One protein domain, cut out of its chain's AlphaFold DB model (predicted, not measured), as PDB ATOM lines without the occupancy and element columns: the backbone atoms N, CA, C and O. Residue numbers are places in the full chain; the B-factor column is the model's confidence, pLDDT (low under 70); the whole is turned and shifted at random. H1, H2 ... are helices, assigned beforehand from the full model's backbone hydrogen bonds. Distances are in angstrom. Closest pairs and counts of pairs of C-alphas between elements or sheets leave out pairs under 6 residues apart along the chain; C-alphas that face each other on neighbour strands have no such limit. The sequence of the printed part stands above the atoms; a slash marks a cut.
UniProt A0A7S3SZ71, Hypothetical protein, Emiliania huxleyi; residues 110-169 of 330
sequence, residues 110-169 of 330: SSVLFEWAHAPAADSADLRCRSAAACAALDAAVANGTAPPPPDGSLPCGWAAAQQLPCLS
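This is residues 110 to 169 of the 330 residues of the protein "Hypothetical protein" of Emiliania huxleyi (UniProt A0A7S3SZ71). This is a domain of little regular structure, an elongated string of loops with H2, the longest helix, towards one end, H1 at the other and the one-turn H3 between them. The looping stretch 117 to 131 joins H1 to H2, and 144 to 158 leads from H2 to H3. The printed part has 60 residues with three named helices and no named strand; its class is all helix, with 22 residues in named elements. It is compact, with a radius of gyration of the C-alphas of 11.8 A, and spans 39 by 20 by 18 A.

H2, residues 132 to 143, touches no helix. H3, residues 159 to 162, is only just apart from it, with closest C-alphas at 8.2 A. H1, residues 111 to 116, is apart from both. Every O i to N i+4 pair is within hydrogen-bond range in H1 and H2; H3 is too short for such a pair.

H2 measures 16.4 A from C-alpha 132 to C-alpha 143, at (2.240, 37.393, 28.227). H1, 9.0 A long, begins at C-alpha 111, (9.276, 51.955, -2.805). H3, 5.1 A long, ends at C-alpha 162, (-0.741, 55.472, 15.772).

The farthest C-alphas, of Ser 110 and Asn 144, are 40.0 A apart. The printed part has no cut, and both links are long. The mean pLDDT of the printed part is 82.5; residues 110 to 115, 117 and 119 to 123 are under 70.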
ATOM      1  N   SER A 110       7.416  53.607  -6.915       49.31
ATOM      2  CA  SER A 110       7.441  53.816  -5.476       49.31
ATOM      3  C   SER A 110       7.714  52.591  -4.589       49.31
ATOM      4  O   SER A 110       6.843  51.824  -4.191       49.31
ATOM      5  N   SER A 111       8.956  52.535  -4.113       48.47
ATOM      6  CA  SER A 111       9.276  51.955  -2.805       48.47
ATOM      7  C   SER A 111       8.391  52.526  -1.683       48.47
ATOM      8  O   SER A 111       8.125  51.837  -0.708       48.47
ATOM      9  N   VAL A 112       7.888  53.758  -1.849       51.53
ATOM     10  CA  VAL A 112       7.021  54.448  -0.883       51.53
ATOM     11  C   VAL A 112       5.622  53.819  -0.782       51.53
ATOM     12  O   VAL A 112       5.137  53.650   0.329       51.53
ATOM     13  N   LEU A 113       4.979  53.398  -1.887       57.53
ATOM     14  CA  LEU A 113       3.701  52.664  -1.785       57.53
ATOM     15  C   LEU A 113       3.912  51.264  -1.198       57.53
ATOM     16  O   LEU A 113       3.066  50.786  -0.448       57.53
ATOM     17  N   PHE A 114       5.055  50.625  -1.469       59.44
ATOM     18  CA  PHE A 114       5.402  49.350  -0.835       59.44
ATOM     19  C   PHE A 114       5.594  49.476   0.680       59.44
ATOM     20  O   PHE A 114       5.184  48.581   1.413       59.44
ATOM     21  N   GLU A 115       6.133  50.597   1.169       61.50
ATOM     22  CA  GLU A 115       6.207  50.875   2.609       61.50
ATOM     23  C   GLU A 115       4.838  51.057   3.270       61.50
ATOM     24  O   GLU A 115       4.760  50.939   4.485       61.50
ATOM     25  N   TRP A 116       3.774  51.327   2.508       70.00
ATOM     26  CA  TRP A 116       2.400  51.459   3.021       70.00
ATOM     27  C   TRP A 116       1.527  50.233   2.724       70.00
ATOM     28  O   TRP A 116       0.376  50.149   3.162       70.00
ATOM     29  N   ALA A 117       2.049  49.277   1.953       68.69
ATOM     30  CA  ALA A 117       1.389  48.025   1.637       68.69
ATOM     31  C   ALA A 117       1.600  47.027   2.779       68.69
ATOM     32  O   ALA A 117       2.592  46.303   2.826       68.69
ATOM     33  N   HIS A 118       0.638  46.957   3.694       71.25
ATOM     34  CA  HIS A 118       0.663  45.994   4.790       71.25
ATOM     35  C   HIS A 118      -0.536  45.070   4.665       71.25
ATOM     36  O   HIS A 118      -1.674  45.524   4.542       71.25
ATOM     37  N   ALA A 119      -0.299  43.760   4.686       61.91
ATOM     38  CA  ALA A 119      -1.383  42.797   4.774       61.91
ATOM     39  C   ALA A 119      -1.949  42.841   6.206       61.91
ATOM     40  O   ALA A 119      -1.246  42.442   7.134       61.91
ATOM     41  N   PRO A 120      -3.210  43.267   6.419       55.97
ATOM     42  CA  PRO A 120      -3.831  43.245   7.744       55.97
ATOM     43  C   PRO A 120      -4.279  41.830   8.150       55.97
ATOM     44  O   PRO A 120      -5.114  41.678   9.038       55.97
ATOM     45  N   ALA A 121      -3.799  40.792   7.458       62.47
ATOM     46  CA  ALA A 121      -4.208  39.422   7.714       62.47
ATOM     47  C   ALA A 121      -3.772  39.008   9.131       62.47
ATOM     48  O   ALA A 121      -2.710  39.410   9.607       62.47
ATOM     49  N   ALA A 122      -4.612  38.254   9.843       61.53
ATOM     50  CA  ALA A 122      -4.368  37.903  11.247       61.53
ATOM     51  C   ALA A 122      -3.081  37.072  11.446       61.53
ATOM     52  O   ALA A 122      -2.483  37.089  12.520       61.53
ATOM     53  N   ASP A 123      -2.656  36.392  10.387       67.81
ATOM     54  CA  ASP A 123      -1.478  35.542  10.232       67.81
ATOM     55  C   ASP A 123      -0.256  36.274   9.643       67.81
ATOM     56  O   ASP A 123       0.840  35.718   9.600       67.81
ATOM     57  N   SER A 124      -0.411  37.531   9.223       71.44
ATOM     58  CA  SER A 124       0.694  38.361   8.743       71.44
ATOM     59  C   SER A 124       1.671  38.669   9.882       71.44
ATOM     60  O   SER A 124       1.270  39.143  10.951       71.44
ATOM     61  N   ALA A 125       2.966  38.455   9.623       75.75
ATOM     62  CA  ALA A 125       4.060  38.872  10.503       75.75
ATOM     63  C   ALA A 125       4.157  40.404  10.638       75.75
ATOM     64  O   ALA A 125       4.838  40.915  11.527       75.75
ATOM     65  N   ASP A 126       3.479  41.151   9.764       82.12
ATOM     66  CA  ASP A 126       3.475  42.603   9.786       82.12
ATOM     67  C   ASP A 126       2.426  43.148  10.764       82.12
ATOM     68  O   ASP A 126       1.224  43.195  10.491       82.12
ATOM     69  N   LEU A 127       2.897  43.579  11.933       87.88
ATOM     70  CA  LEU A 127       2.057  44.083  13.022       87.88
ATOM     71  C   LEU A 127       1.765  45.588  12.919       87.88
ATOM     72  O   LEU A 127       0.991  46.121  13.721       87.88
ATOM     73  N   ARG A 128       2.355  46.296  11.947       88.00
ATOM     74  CA  ARG A 128       2.348  47.770  11.884       88.00
ATOM     75  C   ARG A 128       0.950  48.370  11.756       88.00
ATOM     76  O   ARG A 128       0.694  49.439  12.304       88.00
ATOM     77  N   CYS A 129       0.054  47.668  11.067       89.38
ATOM     78  CA  CYS A 129      -1.295  48.126  10.730       89.38
ATOM     79  C   CYS A 129      -2.419  47.518  11.576       89.38
ATOM     80  O   CYS A 129      -3.597  47.679  11.249       89.38
ATOM     81  N   ARG A 130      -2.086  46.808  12.658       89.12
ATOM     82  CA  ARG A 130      -3.101  46.259  13.562       89.12
ATOM     83  C   ARG A 130      -3.796  47.368  14.350       89.12
ATOM     84  O   ARG A 130      -3.199  48.388  14.689       89.12
ATOM     85  N   SER A 131      -5.076  47.153  14.648       90.12
ATOM     86  CA  SER A 131      -5.832  48.035  15.539       90.12
ATOM     87  C   SER A 131      -5.292  47.946  16.968       90.12
ATOM     88  O   SER A 131      -4.733  46.922  17.364       90.12
ATOM     89  N   ALA A 132      -5.520  48.985  17.774       89.88
ATOM     90  CA  ALA A 132      -5.098  49.000  19.177       89.88
ATOM     91  C   ALA A 132      -5.626  47.784  19.967       89.88
ATOM     92  O   ALA A 132      -4.896  47.195  20.758       89.88
ATOM     93  N   ALA A 133      -6.864  47.354  19.696       91.50
ATOM     94  CA  ALA A 133      -7.450  46.164  20.311       91.50
ATOM     95  C   ALA A 133      -6.736  44.865  19.891       91.50
ATOM     96  O   ALA A 133      -6.496  43.997  20.724       91.50
ATOM     97  N   ALA A 134      -6.363  44.739  18.612       90.88
ATOM     98  CA  ALA A 134      -5.618  43.582  18.121       90.88
ATOM     99  C   ALA A 134      -4.186  43.536  18.678       90.88
ATOM    100  O   ALA A 134      -3.660  42.450  18.912       90.88
ATOM    101  N   CYS A 135      -3.570  44.696  18.919       92.31
ATOM    102  CA  CYS A 135      -2.279  44.778  19.598       92.31
ATOM    103  C   CYS A 135      -2.385  44.384  21.073       92.31
ATOM    104  O   CYS A 135      -1.642  43.515  21.507       92.31
ATOM    105  N   ALA A 136      -3.375  44.901  21.807       93.94
ATOM    106  CA  ALA A 136      -3.600  44.511  23.201       93.94
ATOM    107  C   ALA A 136      -3.871  43.000  23.356       93.94
ATOM    108  O   ALA A 136      -3.389  42.367  24.293       93.94
ATOM    109  N   ALA A 137      -4.616  42.406  22.416       93.44
ATOM    110  CA  ALA A 137      -4.847  40.965  22.386       93.44
ATOM    111  C   ALA A 137      -3.559  40.168  22.115       93.44
ATOM    112  O   ALA A 137      -3.354  39.117  22.720       93.44
ATOM    113  N   LEU A 138      -2.685  40.667  21.232       91.25
ATOM    114  CA  LEU A 138      -1.383  40.055  20.969       91.25
ATOM    115  C   LEU A 138      -0.475  40.131  22.202       91.25
ATOM    116  O   LEU A 138       0.112  39.120  22.573       91.25
ATOM    117  N   ASP A 139      -0.412  41.284  22.863       93.62
ATOM    118  CA  ASP A 139       0.396  41.472  24.071       93.62
ATOM    119  C   ASP A 139      -0.059  40.526  25.192       93.62
ATOM    120  O   ASP A 139       0.765  39.881  25.841       93.62
ATOM    121  N   ALA A 140      -1.375  40.356  25.368       95.50
ATOM    122  CA  ALA A 140      -1.933  39.381  26.303       95.50
ATOM    123  C   ALA A 140      -1.585  37.932  25.915       95.50
ATOM    124  O   ALA A 140      -1.263  37.113  26.778       95.50
ATOM    125  N   ALA A 141      -1.620  37.604  24.621       94.06
ATOM    126  CA  ALA A 141      -1.264  36.276  24.131       94.06
ATOM    127  C   ALA A 141       0.224  35.952  24.350       94.06
ATOM    128  O   ALA A 141       0.545  34.824  24.734       94.06
ATOM    129  N   VAL A 142       1.113  36.932  24.153       93.81
ATOM    130  CA  VAL A 142       2.555  36.820  24.432       93.81
ATOM    131  C   VAL A 142       2.801  36.678  25.934       93.81
ATOM    132  O   VAL A 142       3.538  35.785  26.344       93.81
ATOM    133  N   ALA A 143       2.131  37.481  26.768       95.38
ATOM    134  CA  ALA A 143       2.240  37.393  28.227       95.38
ATOM    135  C   ALA A 143       1.800  36.023  28.776       95.38
ATOM    136  O   ALA A 143       2.413  35.499  29.701       95.38
ATOM    137  N   ASN A 144       0.778  35.413  28.168       97.50
ATOM    138  CA  ASN A 144       0.294  34.077  28.526       97.50
ATOM    139  C   ASN A 144       1.122  32.930  27.911       97.50
ATOM    140  O   ASN A 144       0.780  31.766  28.111       97.50
ATOM    141  N   GLY A 145       2.163  33.223  27.123       95.88
ATOM    142  CA  GLY A 145       2.976  32.215  26.431       95.88
ATOM    143  C   GLY A 145       2.255  31.489  25.286       95.88
ATOM    144  O   GLY A 145       2.715  30.446  24.830       95.88
ATOM    145  N   THR A 146       1.123  32.022  24.819       95.06
ATOM    146  CA  THR A 146       0.315  31.445  23.723       95.06
ATOM    147  C   THR A 146       0.706  31.959  22.337       95.06
ATOM    148  O   THR A 146       0.307  31.375  21.332       95.06
ATOM    149  N   ALA A 147       1.500  33.030  22.273       91.25
ATOM    150  CA  ALA A 147       2.078  33.568  21.048       91.25
ATOM    151  C   ALA A 147       3.580  33.838  21.247       91.25
ATOM    152  O   ALA A 147       3.981  34.235  22.345       91.25
ATOM    153  N   PRO A 148       4.424  33.639  20.217       91.62
ATOM    154  CA  PRO A 148       5.829  34.012  20.293       91.62
ATOM    155  C   PRO A 148       5.975  35.540  20.387       91.62
ATOM    156  O   PRO A 148       5.172  36.263  19.785       91.62
ATOM    157  N   PRO A 149       6.989  36.051  21.107       89.75
ATOM    158  CA  PRO A 149       7.285  37.476  21.099       89.75
ATOM    159  C   PRO A 149       7.646  37.937  19.674       89.75
ATOM    160  O   PRO A 149       8.184  37.151  18.886       89.75
ATOM    161  N   PRO A 150       7.352  39.201  19.323       87.25
ATOM    162  CA  PRO A 150       7.741  39.748  18.032       87.25
ATOM    163  C   PRO A 150       9.276  39.740  17.886       87.25
ATOM    164  O   PRO A 150       9.982  39.893  18.883       87.25
ATOM    165  N   PRO A 151       9.812  39.558  16.665       86.94
ATOM    166  CA  PRO A 151      11.252  39.494  16.438       86.94
ATOM    167  C   PRO A 151      11.948  40.802  16.835       86.94
ATOM    168  O   PRO A 151      11.412  41.896  16.614       86.94
ATOM    169  N   ASP A 152      13.160  40.683  17.383       84.62
ATOM    170  CA  ASP A 152      13.979  41.822  17.798       84.62
ATOM    171  C   ASP A 152      14.195  42.800  16.632       84.62
ATOM    172  O   ASP A 152      14.583  42.413  15.528       84.62
ATOM    173  N   GLY A 153      13.922  44.086  16.870       83.31
ATOM    174  CA  GLY A 153      14.033  45.147  15.861       83.31
ATOM    175  C   GLY A 153      12.776  45.385  15.015       83.31
ATOM    176  O   GLY A 153      12.778  46.286  14.175       83.31
ATOM    177  N   SER A 154      11.691  44.638  15.237       84.69
ATOM    178  CA  SER A 154      10.392  44.975  14.647       84.69
ATOM    179  C   SER A 154       9.802  46.254  15.262       84.69
ATOM    180  O   SER A 154       9.978  46.552  16.445       84.69
ATOM    181  N   LEU A 155       9.113  47.048  14.435       87.25
ATOM    182  CA  LEU A 155       8.369  48.218  14.905       87.25
ATOM    183  C   LEU A 155       7.219  47.774  15.827       87.25
ATOM    184  O   LEU A 155       6.649  46.701  15.605       87.25
ATOM    185  N   PRO A 156       6.836  48.593  16.825       90.06
ATOM    186  CA  PRO A 156       5.777  48.222  17.753       90.06
ATOM    187  C   PRO A 156       4.451  47.977  17.021       90.06
ATOM    188  O   PRO A 156       4.155  48.591  15.989       90.06
ATOM    189  N   CYS A 157       3.638  47.071  17.565       91.25
ATOM    190  CA  CYS A 157       2.326  46.768  17.006       91.25
ATOM    191  C   CYS A 157       1.484  48.047  16.886       91.25
ATOM    192  O   CYS A 157       1.449  48.872  17.798       91.25
ATOM    193  N   GLY A 158       0.825  48.233  15.742       90.56
ATOM    194  CA  GLY A 158      -0.026  49.399  15.502       90.56
ATOM    195  C   GLY A 158       0.731  50.721  15.329       90.56
ATOM    196  O   GLY A 158       0.092  51.771  15.299       90.56
ATOM    197  N   TRP A 159       2.066  50.709  15.188       92.00
ATOM    198  CA  TRP A 159       2.867  51.923  14.982       92.00
ATOM    199  C   TRP A 159       2.359  52.782  13.817       92.00
ATOM    200  O   TRP A 159       2.253  54.002  13.950       92.00
ATOM    201  N   ALA A 160       1.986  52.158  12.693       89.81
ATOM    202  CA  ALA A 160       1.479  52.887  11.533       89.81
ATOM    203  C   ALA A 160       0.107  53.508  11.824       89.81
ATOM    204  O   ALA A 160      -0.120  54.679  11.519       89.81
ATOM    205  N   ALA A 161      -0.779  52.764  12.491       87.06
ATOM    206  CA  ALA A 161      -2.087  53.266  12.905       87.06
ATOM    207  C   ALA A 161      -1.966  54.446  13.887       87.06
ATOM    208  O   ALA A 161      -2.691  55.432  13.752       87.06
ATOM    209  N   ALA A 162      -1.013  54.391  14.824       88.75
ATOM    210  CA  ALA A 162      -0.741  55.472  15.772       88.75
ATOM    211  C   ALA A 162      -0.280  56.764  15.075       88.75
ATOM    212  O   ALA A 162      -0.645  57.859  15.499       88.75
ATOM    213  N   GLN A 163       0.466  56.641  13.974       89.50
ATOM    214  CA  GLN A 163       0.887  57.773  13.144       89.50
ATOM    215  C   GLN A 163      -0.131  58.171  12.066       89.50
ATOM    216  O   GLN A 163       0.165  59.025  11.232       89.50
ATOM    217  N   GLN A 164      -1.324  57.564  12.063       88.06
ATOM    218  CA  GLN A 164      -2.337  57.757  11.020       88.06
ATOM    219  C   GLN A 164      -1.785  57.487   9.608       88.06
ATOM    220  O   GLN A 164      -2.180  58.139   8.643       88.06
ATOM    221  N   LEU A 165      -0.842  56.550   9.479       87.62
ATOM    222  CA  LEU A 165      -0.309  56.111   8.193       87.62
ATOM    223  C   LEU A 165      -1.341  55.237   7.456       87.62
ATOM    224  O   LEU A 165      -2.163  54.580   8.100       87.62
ATOM    225  N   PRO A 166      -1.351  55.244   6.108       86.38
ATOM    226  CA  PRO A 166      -2.376  54.553   5.349       86.38
ATOM    227  C   PRO A 166      -2.081  53.050   5.385       86.38
ATOM    228  O   PRO A 166      -1.049  52.598   4.902       86.38
ATOM    229  N   CYS A 167      -2.993  52.269   5.953       86.62
ATOM    230  CA  CYS A 167      -2.877  50.815   6.005       86.62
ATOM    231  C   CYS A 167      -3.569  50.190   4.796       86.62
ATOM    232  O   CYS A 167      -4.724  49.763   4.866       86.62
ATOM    233  N   LEU A 168      -2.880  50.197   3.655       87.38
ATOM    234  CA  LEU A 168      -3.451  49.764   2.385       87.38
ATOM    235  C   LEU A 168      -3.248  48.266   2.194       87.38
ATOM    236  O   LEU A 168      -2.126  47.761   2.175       87.38
ATOM    237  N   SER A 169      -4.353  47.550   2.004       84.00
ATOM    238  CA  SER A 169      -4.291  46.124   1.702       84.00
ATOM    239  C   SER A 169      -3.657  45.887   0.321       84.00
ATOM    240  O   SER A 169      -3.985  46.623  -0.615       84.00
TER     241      SER A 169